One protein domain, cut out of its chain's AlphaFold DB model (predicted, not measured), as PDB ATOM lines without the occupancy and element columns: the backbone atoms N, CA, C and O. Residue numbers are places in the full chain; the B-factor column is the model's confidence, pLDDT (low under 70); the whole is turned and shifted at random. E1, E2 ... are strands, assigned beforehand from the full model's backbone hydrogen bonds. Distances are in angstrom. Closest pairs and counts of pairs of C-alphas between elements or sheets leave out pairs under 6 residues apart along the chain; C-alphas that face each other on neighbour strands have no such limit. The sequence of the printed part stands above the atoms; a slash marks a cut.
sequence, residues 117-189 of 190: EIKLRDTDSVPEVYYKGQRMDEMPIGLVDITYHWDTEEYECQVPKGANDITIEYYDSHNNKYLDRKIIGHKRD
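What this domain is: This is residues 117 to 189 of the 190 residues of an uncharacterized protein of Enterococcus faecium (UniProt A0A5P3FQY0). Three long strands, E3, E4 and E5, form a narrow, twisted antiparallel sheet, and a small separate hairpin of E1 and E2 lies beyond its E3 edge. The 73 printed residues have five named strands, E1 to E5 along the chain, and no named helix. The class is all strand, with 35 residues in named elements, under half. The whole is loose, radius of gyration of the C-alphas 15.3 A, spanning 45 by 33 by 19 A.

How they stand to each other: E3, residues 141 to 150, E4, residues 164 to 172, and E5, residues 180 to 188, make a meander, each strand the antiparallel neighbour of the one before. Hairpin E3 and E4 has N 147 and O 167 at 2.9 A; hairpin E4 and E5 has N 168 and O 184 at 2.8 A. E3 bends by 56 degrees at residue 144. E1, residues 117 to 119, and E2, residues 128 to 131, form a hairpin with N 119 and O 128 at 2.8 A. E2 and E3 are only just apart, closest C-alphas 8.2 A.

Where its parts are: E3 is 26.4 A long, E4 25.6 A, E5 26.7 A. E1 begins at C-alpha 117 (159.086, -108.561, 325.078); E5 ends at C-alpha 188 (151.420, -123.698, 324.483).

The domain as a whole: The farthest C-alphas, Glu 156 and Asn 175, are 45.8 A apart. The printed part has no cut. E3 to E4 is a long link. Residues 154 to 160, 173 to 179 and 189 have pLDDT under 70.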
ATOM      1  N   GLU A 117     157.713-109.036 324.873       85.68
ATOM      2  CA  GLU A 117     159.086-108.561 325.078       85.68
ATOM      3  C   GLU A 117     159.177-107.820 326.408       85.68
ATOM      4  O   GLU A 117     158.375-106.930 326.680       85.68
ATOM      5  N   ILE A 118     160.184-108.152 327.214       85.93
ATOM      6  CA  ILE A 118     160.546-107.391 328.412       85.93
ATOM      7  C   ILE A 118     161.942-106.830 328.169       85.93
ATOM      8  O   ILE A 118     162.897-107.589 327.988       85.93
ATOM      9  N   LYS A 119     162.057-105.505 328.115       86.50
ATOM     10  CA  LYS A 119     163.316-104.801 327.855       86.50
ATOM     11  C   LYS A 119     163.774-104.121 329.130       86.50
ATOM     12  O   LYS A 119     163.035-103.353 329.731       86.50
ATOM     13  N   LEU A 120     165.012-104.392 329.525       84.90
ATOM     14  CA  LEU A 120     165.642-103.756 330.670       84.90
ATOM     15  C   LEU A 120     166.811-102.907 330.175       84.90
ATOM     16  O   LEU A 120     167.735-103.426 329.550       84.90
ATOM     17  N   ARG A 121     166.752-101.599 330.432       82.94
ATOM     18  CA  ARG A 121     167.779-100.654 329.981       82.94
ATOM     19  C   ARG A 121     169.088-100.803 330.761       82.94
ATOM     20  O   ARG A 121     170.160-100.794 330.163       82.94
ATOM     21  N   ASP A 122     168.986-100.940 332.077       84.34
ATOM     22  CA  ASP A 122     170.078-101.178 333.022       84.34
ATOM     23  C   ASP A 122     169.526-101.870 334.282       84.34
ATOM     24  O   ASP A 122     168.315-102.008 334.434       84.34
ATOM     25  N   THR A 123     170.403-102.340 335.175       85.15
ATOM     26  CA  THR A 123     170.011-103.126 336.361       85.15
ATOM     27  C   THR A 123     169.126-102.375 337.354       85.15
ATOM     28  O   THR A 123     168.474-103.024 338.167       85.15
ATOM     29  N   ASP A 124     169.101-101.043 337.281       88.80
ATOM     30  CA  ASP A 124     168.371-100.175 338.206       88.80
ATOM     31  C   ASP A 124     167.104 -99.570 337.566       88.80
ATOM     32  O   ASP A 124     166.330 -98.878 338.232       88.80
ATOM     33  N   SER A 125     166.871 -99.825 336.276       81.30
ATOM     34  CA  SER A 125     165.724 -99.326 335.525       81.30
ATOM     35  C   SER A 125     164.481-100.187 335.728       81.30
ATOM     36  O   SER A 125     164.547-101.401 335.910       81.30
ATOM     37  N   VAL A 126     163.314 -99.556 335.612       83.76
ATOM     38  CA  VAL A 126     162.045-100.282 335.487       83.76
ATOM     39  C   VAL A 126     162.001-100.934 334.096       83.76
ATOM     40  O   VAL A 126     162.312-100.253 333.115       83.76
ATOM     41  N   PRO A 127     161.657-102.228 333.982       85.89
ATOM     42  CA  PRO A 127     161.560-102.891 332.690       85.89
ATOM     43  C   PRO A 127     160.388-102.349 331.866       85.89
ATOM     44  O   PRO A 127     159.285-102.164 332.377       85.89
ATOM     45  N   GLU A 128     160.621-102.163 330.572       87.91
ATOM     46  CA  GLU A 128     159.584-101.866 329.590       87.91
ATOM     47  C   GLU A 128     158.957-103.173 329.114       87.91
ATOM     48  O   GLU A 128     159.666-104.137 328.798       87.91
ATOM     49  N   VAL A 129     157.635-103.205 329.016       87.06
ATOM     50  CA  VAL A 129     156.909-104.422 328.656       87.06
ATOM     51  C   VAL A 129     156.123-104.181 327.386       87.06
ATOM     52  O   VAL A 129     155.301-103.272 327.319       87.06
ATOM     53  N   TYR A 130     156.321-105.045 326.396       85.93
ATOM     54  CA  TYR A 130     155.616-104.995 325.126       85.93
ATOM     55  C   TYR A 130     154.841-106.287 324.896       85.93
ATOM     56  O   TYR A 130     155.386-107.379 325.037       85.93
ATOM     57  N   TYR A 131     153.585-106.170 324.475       82.84
ATOM     58  CA  TYR A 131     152.765-107.281 324.006       82.84
ATOM     59  C   TYR A 131     152.399-107.051 322.540       82.84
ATOM     60  O   TYR A 131     151.823-106.019 322.200       82.84
ATOM     61  N   LYS A 132     152.771-107.981 321.649       81.47
ATOM     62  CA  LYS A 132     152.644-107.817 320.183       81.47
ATOM     63  C   LYS A 132     153.183-106.465 319.672       81.47
ATOM     64  O   LYS A 132     152.581-105.827 318.814       81.47
ATOM     65  N   GLY A 133     154.291-105.997 320.249       79.39
ATOM     66  CA  GLY A 133     154.903-104.705 319.920       79.39
ATOM     67  C   GLY A 133     154.239-103.469 320.548       79.39
ATOM     68  O   GLY A 133     154.796-102.379 320.440       79.39
ATOM     69  N   GLN A 134     153.103-103.599 321.241       80.45
ATOM     70  CA  GLN A 134     152.481-102.498 321.981       80.45
ATOM     71  C   GLN A 134     153.030-102.423 323.407       80.45
ATOM     72  O   GLN A 134     153.006-103.420 324.123       80.45
ATOM     73  N   ARG A 135     153.481-101.239 323.834       84.06
ATOM     74  CA  ARG A 135     153.944-100.998 325.205       84.06
ATOM     75  C   ARG A 135     152.776-101.056 326.199       84.06
ATOM     76  O   ARG A 135     151.738-100.445 325.958       84.06
ATOM     77  N   MET A 136     152.949-101.802 327.288       83.19
ATOM     78  CA  MET A 136     151.902-102.144 328.257       83.19
ATOM     79  C   MET A 136     152.040-101.389 329.585       83.19
ATOM     80  O   MET A 136     151.055-101.246 330.301       83.19
ATOM     81  N   ASP A 137     153.241-100.923 329.933       79.17
ATOM     82  CA  ASP A 137     153.544-100.209 331.182       79.17
ATOM     83  C   ASP A 137     153.243 -98.696 331.127       79.17
ATOM     84  O   ASP A 137     153.467 -97.985 332.105       79.17
ATOM     85  N   GLU A 138     152.710 -98.194 330.008       77.35
ATOM     86  CA  GLU A 138     152.387 -96.777 329.808       77.35
ATOM     87  C   GLU A 138     150.919 -96.528 329.446       77.35
ATOM     88  O   GLU A 138     150.319 -97.201 328.603       77.35
ATOM     89  N   MET A 139     150.366 -95.455 330.023       71.65
ATOM     90  CA  MET A 139     149.016 -94.960 329.748       71.65
ATOM     91  C   MET A 139     148.783 -94.798 328.229       71.65
ATOM     92  O   MET A 139     149.631 -94.221 327.546       71.65
ATOM     93  N   PRO A 140     147.639 -95.244 327.674       70.11
ATOM     94  CA  PRO A 140     146.394 -95.616 328.355       70.11
ATOM     95  C   PRO A 140     146.339 -97.052 328.893       70.11
ATOM     96  O   PRO A 140     145.292 -97.477 329.379       70.11
ATOM     97  N   ILE A 141     147.425 -97.815 328.783       73.38
ATOM     98  CA  ILE A 141     147.485 -99.190 329.266       73.38
ATOM     99  C   ILE A 141     148.226 -99.196 330.602       73.38
ATOM    100  O   ILE A 141     149.342 -98.709 330.724       73.38
ATOM    101  N   GLY A 142     147.579 -99.704 331.643       80.24
ATOM    102  CA  GLY A 142     148.214 -99.878 332.944       80.24
ATOM    103  C   GLY A 142     148.528-101.342 333.171       80.24
ATOM    104  O   GLY A 142     147.643-102.063 333.625       80.24
ATOM    105  N   LEU A 143     149.742-101.796 332.862       83.47
ATOM    106  CA  LEU A 143     150.168-103.145 333.227       83.47
ATOM    107  C   LEU A 143     150.061-103.341 334.746       83.47
ATOM    108  O   LEU A 143     150.565-102.526 335.517       83.47
ATOM    109  N   VAL A 144     149.391-104.417 335.160       83.49
ATOM    110  CA  VAL A 144     149.208-104.774 336.571       83.49
ATOM    111  C   VAL A 144     150.144-105.909 336.952       83.49
ATOM    112  O   VAL A 144     150.873-105.782 337.930       83.49
ATOM    113  N   ASP A 145     150.126-107.001 336.185       86.03
ATOM    114  CA  ASP A 145     150.927-108.186 336.483       86.03
ATOM    115  C   ASP A 145     151.218-109.017 335.226       86.03
ATOM    116  O   ASP A 145     150.437-109.027 334.268       86.03
ATOM    117  N   ILE A 146     152.347-109.726 335.247       85.84
ATOM    118  CA  ILE A 146     152.704-110.747 334.261       85.84
ATOM    119  C   ILE A 146     153.164-111.982 335.004       85.84
ATOM    120  O   ILE A 146     154.193-111.976 335.677       85.84
ATOM    121  N   THR A 147     152.447-113.075 334.790       86.86
ATOM    122  CA  THR A 147     152.802-114.374 335.341       86.86
ATOM    123  C   THR A 147     153.177-115.319 334.213       86.86
ATOM    124  O   THR A 147     152.418-115.476 333.260       86.86
ATOM    125  N   TYR A 148     154.344-115.947 334.322       83.89
ATOM    126  CA  TYR A 148     154.786-117.014 333.431       83.89
ATOM    127  C   TYR A 148     155.037-118.269 334.258       83.89
ATOM    128  O   TYR A 148     155.842-118.243 335.193       83.89
ATOM    129  N   HIS A 149     154.361-119.354 333.905       83.49
ATOM    130  CA  HIS A 149     154.536-120.648 334.541       83.49
ATOM    131  C   HIS A 149     155.107-121.650 333.548       83.49
ATOM    132  O   HIS A 149     154.646-121.779 332.412       83.49
ATOM    133  N   TRP A 150     156.124-122.367 334.018       81.42
ATOM    134  CA  TRP A 150     156.632-123.572 333.388       81.42
ATOM    135  C   TRP A 150     156.349-124.734 334.333       81.42
ATOM    136  O   TRP A 150     156.928-124.806 335.423       81.42
ATOM    137  N   ASP A 151     155.516-125.672 333.904       78.70
ATOM    138  CA  ASP A 151     155.227-126.865 334.687       78.70
ATOM    139  C   ASP A 151     156.417-127.827 334.623       78.70
ATOM    140  O   ASP A 151     156.715-128.448 333.602       78.70
ATOM    141  N   THR A 152     157.170-127.925 335.718       77.86
ATOM    142  CA  THR A 152     158.380-128.767 335.784       77.86
ATOM    143  C   THR A 152     158.075-130.236 336.077       77.86
ATOM    144  O   THR A 152     158.881-131.114 335.745       77.86
ATOM    145  N   GLU A 153     156.901-130.514 336.638       74.24
ATOM    146  CA  GLU A 153     156.457-131.831 337.077       74.24
ATOM    147  C   GLU A 153     155.096-132.167 336.462       74.24
ATOM    148  O   GLU A 153     154.271-131.288 336.224       74.24
ATOM    149  N   GLU A 154     154.868-133.451 336.188       65.01
ATOM    150  CA  GLU A 154     153.542-133.947 335.824       65.01
ATOM    151  C   GLU A 154     152.743-134.086 337.122       65.01
ATOM    152  O   GLU A 154     152.952-135.024 337.892       65.01
ATOM    153  N   TYR A 155     151.882-133.115 337.417       58.91
ATOM    154  CA  TYR A 155     150.958-133.240 338.539       58.91
ATOM    155  C   TYR A 155     149.826-134.204 338.174       58.91
ATOM    156  O   TYR A 155     149.345-134.211 337.042       58.91
ATOM    157  N   GLU A 156     149.335-134.959 339.166       59.58
ATOM    158  CA  GLU A 156     148.217-135.919 339.045       59.58
ATOM    159  C   GLU A 156     146.951-135.331 338.376       59.58
ATOM    160  O   GLU A 156     146.081-136.064 337.902       59.58
ATOM    161  N   CYS A 157     146.855-134.002 338.296       54.99
ATOM    162  CA  CYS A 157     145.759-133.253 337.701       54.99
ATOM    163  C   CYS A 157     146.167-132.596 336.367       54.99
ATOM    164  O   CYS A 157     146.466-131.410 336.325       54.99
ATOM    165  N   GLN A 158     146.091-133.356 335.271       62.14
ATOM    166  CA  GLN A 158     145.800-132.899 333.894       62.14
ATOM    167  C   GLN A 158     146.699-131.833 333.230       62.14
ATOM    168  O   GLN A 158     146.345-131.367 332.145       62.14
ATOM    169  N   VAL A 159     147.852-131.469 333.793       62.39
ATOM    170  CA  VAL A 159     148.790-130.550 333.131       62.39
ATOM    171  C   VAL A 159     150.050-131.317 332.721       62.39
ATOM    172  O   VAL A 159     150.753-131.833 333.592       62.39
ATOM    173  N   PRO A 160     150.329-131.464 331.412       67.44
ATOM    174  CA  PRO A 160     151.495-132.210 330.961       67.44
ATOM    175  C   PRO A 160     152.781-131.512 331.408       67.44
ATOM    176  O   PRO A 160     152.897-130.288 331.354       67.44
ATOM    177  N   LYS A 161     153.780-132.303 331.810       73.19
ATOM    178  CA  LYS A 161     155.117-131.797 332.137       73.19
ATOM    179  C   LYS A 161     155.667-130.970 330.978       73.19
ATOM    180  O   LYS A 161     155.768-131.478 329.868       73.19
ATOM    181  N   GLY A 162     156.098-129.746 331.265       73.53
ATOM    182  CA  GLY A 162     156.586-128.760 330.304       73.53
ATOM    183  C   GLY A 162     155.477-127.960 329.620       73.53
ATOM    184  O   GLY A 162     155.753-127.275 328.634       73.53
ATOM    185  N   ALA A 163     154.237-128.035 330.108       78.08
ATOM    186  CA  ALA A 163     153.234-127.038 329.783       78.08
ATOM    187  C   ALA A 163     153.741-125.647 330.184       78.08
ATOM    188  O   ALA A 163     154.517-125.466 331.126       78.08
ATOM    189  N   ASN A 164     153.359-124.679 329.365       78.73
ATOM    190  CA  ASN A 164     153.766-123.298 329.499       78.73
ATOM    191  C   ASN A 164     152.525-122.430 329.394       78.73
ATOM    192  O   ASN A 164     151.837-122.472 328.364       78.73
ATOM    193  N   ASP A 165     152.283-121.616 330.412       82.99
ATOM    194  CA  ASP A 165     151.272-120.575 330.360       82.99
ATOM    195  C   ASP A 165     151.847-119.212 330.713       82.99
ATOM    196  O   ASP A 165     152.773-119.061 331.510       82.99
ATOM    197  N   ILE A 166     151.290-118.203 330.057       85.07
ATOM    198  CA  ILE A 166     151.534-116.810 330.379       85.07
ATOM    199  C   ILE A 166     150.200-116.109 330.548       85.07
ATOM    200  O   ILE A 166     149.313-116.228 329.700       85.07
ATOM    201  N   THR A 167     150.087-115.345 331.625       87.09
ATOM    202  CA  THR A 167     148.945-114.485 331.909       87.09
ATOM    203  C   THR A 167     149.423-113.046 332.054       87.09
ATOM    204  O   THR A 167     150.375-112.775 332.778       87.09
ATOM    205  N   ILE A 168     148.772-112.126 331.346       85.23
ATOM    206  CA  ILE A 168     149.037-110.686 331.391       85.23
ATOM    207  C   ILE A 168     147.775-110.003 331.900       85.23
ATOM    208  O   ILE A 168     146.717-110.092 331.269       85.23
ATOM    209  N   GLU A 169     147.893-109.298 333.014       87.11
ATOM    210  CA  GLU A 169     146.833-108.489 333.594       87.11
ATOM    211  C   GLU A 169     147.122-107.004 333.380       87.11
ATOM    212  O   GLU A 169     148.222-106.524 333.655       87.11
ATOM    213  N   TYR A 170     146.126-106.254 332.913       84.66
ATOM    214  CA  TYR A 170     146.265-104.821 332.680       84.66
ATOM    215  C   TYR A 170     144.935-104.077 332.815       84.66
ATOM    216  O   TYR A 170     143.855-104.660 332.734       84.66
ATOM    217  N   TYR A 171     145.021-102.763 332.979       79.27
ATOM    218  CA  TYR A 171     143.902-101.839 332.878       79.27
ATOM    219  C   TYR A 171     143.884-101.159 331.511       79.27
ATOM    220  O   TYR A 171     144.917-100.699 331.031       79.27
ATOM    221  N   ASP A 172     142.706-101.061 330.904       73.39
ATOM    222  CA  ASP A 172     142.495-100.322 329.659       73.39
ATOM    223  C   ASP A 172     141.794 -98.985 329.947       73.39
ATOM    224  O   ASP A 172     140.696 -98.965 330.508       73.39
ATOM    225  N   SER A 173     142.430 -97.863 329.588       63.68
ATOM    226  CA  SER A 173     141.952 -96.512 329.899       63.68
ATOM    227  C   SER A 173     141.647 -95.651 328.664       63.68
ATOM    228  O   SER A 173     141.811 -94.430 328.722       63.68
ATOM    229  N   HIS A 174     141.204 -96.221 327.538       56.68
ATOM    230  CA  HIS A 174     140.908 -95.456 326.306       56.68
ATOM    231  C   HIS A 174     139.687 -94.490 326.393       56.68
ATOM    232  O   HIS A 174     138.890 -94.415 325.464       56.68
ATOM    233  N   ASN A 175     139.582 -93.666 327.446       53.62
ATOM    234  CA  ASN A 175     138.593 -92.607 327.737       53.62
ATOM    235  C   ASN A 175     137.433 -92.963 328.687       53.62
ATOM    236  O   ASN A 175     136.504 -92.164 328.824       53.62
ATOM    237  N   ASN A 176     137.477 -94.091 329.396       50.91
ATOM    238  CA  ASN A 176     136.482 -94.388 330.431       50.91
ATOM    239  C   ASN A 176     136.873 -93.778 331.788       50.91
ATOM    240  O   ASN A 176     138.036 -93.765 332.178       50.91
ATOM    241  N   LYS A 177     135.873 -93.300 332.544       61.16
ATOM    242  CA  LYS A 177     136.026 -92.811 333.932       61.16
ATOM    243  C   LYS A 177     136.533 -93.902 334.893       61.16
ATOM    244  O   LYS A 177     137.044 -93.585 335.964       61.16
ATOM    245  N   TYR A 178     136.359 -95.167 334.518       62.52
ATOM    246  CA  TYR A 178     136.762 -96.346 335.271       62.52
ATOM    247  C   TYR A 178     137.746 -97.158 334.433       62.52
ATOM    248  O   TYR A 178     137.575 -97.274 333.222       62.52
ATOM    249  N   LEU A 179     138.773 -97.689 335.092       67.85
ATOM    250  CA  LEU A 179     139.743 -98.587 334.486       67.85
ATOM    251  C   LEU A 179     139.134 -99.990 334.396       67.85
ATOM    252  O   LEU A 179     138.793-100.576 335.424       67.85
ATOM    253  N   ASP A 180     139.016-100.531 333.185       76.25
ATOM    254  CA  ASP A 180     138.538-101.898 332.987       76.25
ATOM    255  C   ASP A 180     139.719-102.871 333.098       76.25
ATOM    256  O   ASP A 180     140.660-102.803 332.304       76.25
ATOM    257  N   ARG A 181     139.675-103.778 334.084       83.71
ATOM    258  CA  ARG A 181     140.661-104.859 334.243       83.71
ATOM    259  C   ARG A 181     140.479-105.877 333.119       83.71
ATOM    260  O   ARG A 181     139.390-106.423 332.944       83.71
ATOM    261  N   LYS A 182     141.553-106.171 332.396       84.11
ATOM    262  CA  LYS A 182     141.614-107.167 331.325       84.11
ATOM    263  C   LYS A 182     142.710-108.183 331.618       84.11
ATOM    264  O   LYS A 182     143.733-107.858 332.213       84.11
ATOM    265  N   ILE A 183     142.465-109.421 331.197       85.93
ATOM    266  CA  ILE A 183     143.384-110.546 331.362       85.93
ATOM    267  C   ILE A 183     143.560-111.211 329.999       85.93
ATOM    268  O   ILE A 183     142.574-111.540 329.335       85.93
ATOM    269  N   ILE A 184     144.808-111.404 329.585       83.49
ATOM    270  CA  ILE A 184     145.189-112.146 328.382       83.49
ATOM    271  C   ILE A 184     145.955-113.384 328.831       83.49
ATOM    272  O   ILE A 184     146.949-113.258 329.536       83.49
ATOM    273  N   GLY A 185     145.511-114.564 328.405       84.37
ATOM    274  CA  GLY A 185     146.200-115.828 328.656       84.37
ATOM    275  C   GLY A 185     146.668-116.468 327.354       84.37
ATOM    276  O   GLY A 185     145.905-116.510 326.388       84.37
ATOM    277  N   HIS A 186     147.885-117.005 327.339       80.06
ATOM    278  CA  HIS A 186     148.358-117.913 326.292       80.06
ATOM    279  C   HIS A 186     148.793-119.226 326.915       80.06
ATOM    280  O   HIS A 186     149.406-119.239 327.978       80.06
ATOM    281  N   LYS A 187     148.494-120.322 326.223       79.01
ATOM    282  CA  LYS A 187     148.960-121.665 326.559       79.01
ATOM    283  C   LYS A 187     149.644-122.245 325.336       79.01
ATOM    284  O   LYS A 187     149.153-122.064 324.220       79.01
ATOM    285  N   ARG A 188     150.775-122.914 325.535       70.81
ATOM    286  CA  ARG A 188     151.420-123.698 324.483       70.81
ATOM    287  C   ARG A 188     151.091-125.168 324.701       70.81
ATOM    288  O   ARG A 188     151.545-125.747 325.685       70.81
ATOM    289  N   ASP A 189     150.344-125.747 323.768       61.84
ATOM    290  CA  ASP A 189     150.179-127.197 323.690       61.84
ATOM    291  C   ASP A 189     151.492-127.832 323.197       61.84
ATOM    292  O   ASP A 189     152.205-127.241 322.372       61.84
TER     293      ASP A 189